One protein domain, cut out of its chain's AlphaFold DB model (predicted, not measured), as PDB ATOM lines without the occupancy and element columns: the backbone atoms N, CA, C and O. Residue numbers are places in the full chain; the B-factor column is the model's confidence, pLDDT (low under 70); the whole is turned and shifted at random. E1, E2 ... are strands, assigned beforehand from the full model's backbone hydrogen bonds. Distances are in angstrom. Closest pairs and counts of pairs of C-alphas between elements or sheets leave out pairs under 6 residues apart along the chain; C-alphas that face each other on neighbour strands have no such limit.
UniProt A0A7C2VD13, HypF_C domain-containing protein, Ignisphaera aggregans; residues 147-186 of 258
ATOM      1  N   ARG A 147     283.083 256.525 311.344       92.88
ATOM      2  CA  ARG A 147     284.557 256.559 311.328       92.88
ATOM      3  C   ARG A 147     285.233 255.248 311.737       92.88
ATOM      4  O   ARG A 147     286.277 254.902 311.180       92.88
ATOM      5  N   ASP A 148     284.676 254.572 312.736       92.62
ATOM      6  CA  ASP A 148     285.259 253.372 313.345       92.62
ATOM      7  C   ASP A 148     284.757 252.070 312.695       92.62
ATOM      8  O   ASP A 148     285.148 250.970 313.098       92.62
ATOM      9  N   SER A 149     283.923 252.181 311.657       95.50
ATOM     10  CA  SER A 149     283.420 251.039 310.902       95.50
ATOM     11  C   SER A 149     284.530 250.338 310.131       95.50
ATOM     12  O   SER A 149     285.418 250.958 309.540       95.50
ATOM     13  N   ARG A 150     284.432 249.010 310.080       96.56
ATOM     14  CA  ARG A 150     285.212 248.162 309.176       96.56
ATOM     15  C   ARG A 150     284.260 247.583 308.150       96.56
ATOM     16  O   ARG A 150     283.285 246.940 308.532       96.56
ATOM     17  N   VAL A 151     284.553 247.777 306.873       97.50
ATOM     18  CA  VAL A 151     283.706 247.276 305.788       97.50
ATOM     19  C   VAL A 151     284.504 246.399 304.840       97.50
ATOM     20  O   VAL A 151     285.719 246.549 304.701       97.50
ATOM     21  N   VAL A 152     283.811 245.472 304.189       98.12
ATOM     22  CA  VAL A 152     284.362 244.738 303.053       98.12
ATOM     23  C   VAL A 152     283.993 245.513 301.796       98.12
ATOM     24  O   VAL A 152     282.814 245.697 301.513       98.12
ATOM     25  N   ALA A 153     284.998 245.976 301.064       97.50
ATOM     26  CA  ALA A 153     284.842 246.669 299.799       97.50
ATOM     27  C   ALA A 153     285.276 245.756 298.652       97.50
ATOM     28  O   ALA A 153     286.298 245.075 298.748       97.50
ATOM     29  N   ILE A 154     284.502 245.762 297.570       97.12
ATOM     30  CA  ILE A 154     284.868 245.131 296.305       97.12
ATOM     31  C   ILE A 154     285.188 246.263 295.337       97.12
ATOM     32  O   ILE A 154     284.323 247.066 295.003       97.12
ATOM     33  N   THR A 155     286.443 246.338 294.924       94.56
ATOM     34  CA  THR A 155     286.987 247.417 294.096       94.56
ATOM     35  C   THR A 155     287.438 246.819 292.775       94.56
ATOM     36  O   THR A 155     288.368 246.011 292.754       94.56
ATOM     37  N   ILE A 156     286.735 247.169 291.700       92.00
ATOM     38  CA  ILE A 156     286.962 246.658 290.346       92.00
ATOM     39  C   ILE A 156     287.265 247.865 289.466       92.00
ATOM     40  O   ILE A 156     286.395 248.712 289.270       92.00
ATOM     41  N   ASP A 157     288.491 247.936 288.962       87.25
ATOM     42  CA  ASP A 157     288.954 248.992 288.068       87.25
ATOM     43  C   ASP A 157     289.625 248.388 286.822       87.25
ATOM     44  O   ASP A 157     289.598 247.174 286.601       87.25
ATOM     45  N   GLY A 158     290.152 249.247 285.948       81.38
ATOM     46  CA  GLY A 158     290.955 248.789 284.817       81.38
ATOM     47  C   GLY A 158     292.377 248.416 285.233       81.38
ATOM     48  O   GLY A 158     292.840 247.309 284.954       81.38
ATOM     49  N   VAL A 159     293.083 249.380 285.828       78.69
ATOM     50  CA  VAL A 159     294.484 249.278 286.243       78.69
ATOM     51  C   VAL A 159     294.692 250.198 287.444       78.69
ATOM     52  O   VAL A 159     294.668 251.418 287.293       78.69
ATOM     53  N   GLY A 160     294.988 249.626 288.608       78.12
ATOM     54  CA  GLY A 160     295.441 250.366 289.785       78.12
ATOM     55  C   GLY A 160     296.837 249.934 290.230       78.12
ATOM     56  O   GLY A 160     297.192 248.754 290.169       78.12
ATOM     57  N   TYR A 161     297.643 250.880 290.718       84.31
ATOM     58  CA  TYR A 161     298.949 250.551 291.293       84.31
ATOM     59  C   TYR A 161     298.773 249.779 292.607       84.31
ATOM     60  O   TYR A 161     298.152 250.261 293.565       84.31
ATOM     61  N   GLY A 162     299.304 248.561 292.650       82.38
ATOM     62  CA  GLY A 162     299.434 247.778 293.869       82.38
ATOM     63  C   GLY A 162     300.763 248.054 294.581       82.38
ATOM     64  O   GLY A 162     301.486 248.994 294.250       82.38
ATOM     65  N   PRO A 163     301.135 247.219 295.563       76.19
ATOM     66  CA  PRO A 163     302.504 247.167 296.067       76.19
ATOM     67  C   PRO A 163     303.527 247.004 294.923       76.19
ATOM     68  O   PRO A 163     303.166 246.517 293.852       76.19
ATOM     69  N   PRO A 164     304.813 247.349 295.131       74.94
ATOM     70  CA  PRO A 164     305.817 247.336 294.069       74.94
ATOM     71  C   PRO A 164     305.818 246.047 293.231       74.94
ATOM     72  O   PRO A 164     306.095 244.960 293.743       74.94
ATOM     73  N   GLY A 165     305.533 246.195 291.934       68.56
ATOM     74  CA  GLY A 165     305.481 245.097 290.964       68.56
ATOM     75  C   GLY A 165     304.114 244.427 290.801       68.56
ATOM     76  O   GLY A 165     304.019 243.466 290.043       68.56
ATOM     77  N   GLU A 166     303.066 244.910 291.474       79.88
ATOM     78  CA  GLU A 166     301.695 244.434 291.292       79.88
ATOM     79  C   GLU A 166     300.809 245.494 290.638       79.88
ATOM     80  O   GLU A 166     300.807 246.662 291.027       79.88
ATOM     81  N   ILE A 167     299.997 245.045 289.686       83.94
ATOM     82  CA  ILE A 167     298.836 245.781 289.187       83.94
ATOM     83  C   ILE A 167     297.595 245.145 289.801       83.94
ATOM     84  O   ILE A 167     297.487 243.917 289.839       83.94
ATOM     85  N   TRP A 168     296.691 245.970 290.305       88.69
ATOM     86  CA  TRP A 168     295.398 245.567 290.846       88.69
ATOM     87  C   TRP A 168     294.290 245.926 289.850       88.69
ATOM     88  O   TRP A 168     294.481 246.815 289.021       88.69
ATOM     89  N   GLY A 169     293.168 245.208 289.919       85.38
ATOM     90  CA  GLY A 169     291.988 245.488 289.083       85.38
ATOM     91  C   GLY A 169     290.699 244.778 289.490       85.38
ATOM     92  O   GLY A 169     289.678 244.862 288.812       85.38
ATOM     93  N   GLY A 170     290.719 244.042 290.598       91.44
ATOM     94  CA  GLY A 170     289.569 243.271 291.059       91.44
ATOM     95  C   GLY A 170     289.824 242.736 292.452       91.44
ATOM     96  O   GLY A 170     290.078 241.546 292.629       91.44
ATOM     97  N   GLU A 171     289.804 243.636 293.426       93.62
ATOM     98  CA  GLU A 171     290.259 243.388 294.790       93.62
ATOM     99  C   GLU A 171     289.102 243.367 295.785       93.62
ATOM    100  O   GLU A 171     288.160 244.152 295.687       93.62
ATOM    101  N   VAL A 172     289.212 242.492 296.785       97.44
ATOM    102  CA  VAL A 172     288.351 242.476 297.969       97.44
ATOM    103  C   VAL A 172     289.170 242.976 299.149       97.44
ATOM    104  O   VAL A 172     290.142 242.337 299.560       97.44
ATOM    105  N   LEU A 173     288.783 244.117 299.709       97.25
ATOM    106  CA  LEU A 173     289.502 244.795 300.783       97.25
ATOM    107  C   LEU A 173     288.667 244.809 302.064       97.25
ATOM    108  O   LEU A 173     287.501 245.180 302.045       97.25
ATOM    109  N   LEU A 174     289.276 244.483 303.204       98.12
ATOM    110  CA  LEU A 174     288.766 244.879 304.514       98.12
ATOM    111  C   LEU A 174     289.301 246.272 304.819       98.12
ATOM    112  O   LEU A 174     290.497 246.423 305.065       98.12
ATOM    113  N   THR A 175     288.439 247.281 304.799       97.19
ATOM    114  CA  THR A 175     288.850 248.684 304.848       97.19
ATOM    115  C   THR A 175     288.189 249.475 305.974       97.19
ATOM    116  O   THR A 175     287.128 249.131 306.492       97.19
ATOM    117  N   THR A 176     288.880 250.541 306.354       96.94
ATOM    118  CA  THR A 176     288.459 251.653 307.205       96.94
ATOM    119  C   THR A 176     288.910 252.938 306.505       96.94
ATOM    120  O   THR A 176     289.694 252.888 305.553       96.94
ATOM    121  N   TYR A 177     288.558 254.108 307.036       95.88
ATOM    122  CA  TYR A 177     289.108 255.372 306.529       95.88
ATOM    123  C   TYR A 177     290.642 255.475 306.582       95.88
ATOM    124  O   TYR A 177     291.225 256.247 305.831       95.88
ATOM    125  N   LYS A 178     291.312 254.729 307.473       93.94
ATOM    126  CA  LYS A 178     292.763 254.861 307.713       93.94
ATOM    127  C   LYS A 178     293.598 253.727 307.136       93.94
ATOM    128  O   LYS A 178     294.754 253.934 306.788       93.94
ATOM    129  N   TYR A 179     293.038 252.527 307.099       94.56
ATOM    130  CA  TYR A 179     293.767 251.305 306.787       94.56
ATOM    131  C   TYR A 179     292.926 250.385 305.924       94.56
ATOM    132  O   TYR A 179     291.702 250.339 306.064       94.56
ATOM    133  N   PHE A 180     293.604 249.573 305.125       96.00
ATOM    134  CA  PHE A 180     293.008 248.471 304.394       96.00
ATOM    135  C   PHE A 180     293.864 247.210 304.538       96.00
ATOM    136  O   PHE A 180     295.074 247.275 304.748       96.00
ATOM    137  N   ASN A 181     293.220 246.054 304.416       96.00
ATOM    138  CA  ASN A 181     293.867 244.763 304.254       96.00
ATOM    139  C   ASN A 181     293.236 244.040 303.066       96.00
ATOM    140  O   ASN A 181     292.013 243.936 302.983       96.00
ATOM    141  N   ARG A 182     294.060 243.507 302.171       95.31
ATOM    142  CA  ARG A 182     293.592 242.732 301.022       95.31
ATOM    143  C   ARG A 182     293.145 241.343 301.486       95.31
ATOM    144  O   ARG A 182     293.945 240.596 302.044       95.31
ATOM    145  N   LEU A 183     291.869 241.019 301.291       96.75
ATOM    146  CA  LEU A 183     291.277 239.720 301.637       96.75
ATOM    147  C   LEU A 183     291.286 238.738 300.461       96.75
ATOM    148  O   LEU A 183     291.360 237.532 300.679       96.75
ATOM    149  N   GLY A 184     291.201 239.243 299.234       94.00
ATOM    150  CA  GLY A 184     291.181 238.428 298.025       94.00
ATOM    151  C   GLY A 184     291.300 239.274 296.768       94.00
ATOM    152  O   GLY A 184     291.219 240.499 296.833       94.00
ATOM    153  N   SER A 185     291.499 238.607 295.635       93.06
ATOM    154  CA  SER A 185     291.636 239.235 294.326       93.06
ATOM    155  C   SER A 185     291.181 238.298 293.217       93.06
ATOM    156  O   SER A 185     291.086 237.081 293.418       93.06
ATOM    157  N   LEU A 186     290.969 238.845 292.021       88.44
ATOM    158  CA  LEU A 186     291.011 238.038 290.805       88.44
ATOM    159  C   LEU A 186     292.368 237.332 290.695       88.44
ATOM    160  O   LEU A 186     293.394 237.853 291.144       88.44
TER     161      LEU A 186
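What this domain is: This is residues 147 to 186 of the 258 residues of the protein "HypF_C domain-containing protein" of Ignisphaera aggregans (UniProt A0A7C2VD13). A long, bent hairpin of E1 and E2, with the shorter E3 along E2, makes one strongly twisted three-stranded sheet. This is a meander, each strand the antiparallel neighbour of the one before, in the order E1, E2, E3. The printed part has 40 residues, no named helix and is all strand. It is only just compact, close to loose, with a radius of gyration of the C-alphas of 10.6 A, and elongated, spanning 30 by 18 by 15 A.

Where its parts are: E1, residues 151 to 161, begins at C-alpha (283.706, 247.276, 305.788), measures 21.3 A and bends by 112 degrees at residue 158. E2, residues 167 to 175, measures 18.8 A and bends by 84 degrees at residue 170. E3, residues 180 to 185, measures 13.7 A and ends at C-alpha (291.636, 239.235, 294.326).

How they stand to each other: Hairpin E1 and E2 has N 153 and O 173 within hydrogen-bond range at 2.8 A. Hairpin E2 and E3 has N 174 and O 181 at 2.8 A.

The domain as a whole: The farthest C-alphas, Arg 147 and Gly 165, are 31.4 A apart. The printed part has no cut, both links are tight, and residue 165 is under pLDDT 70.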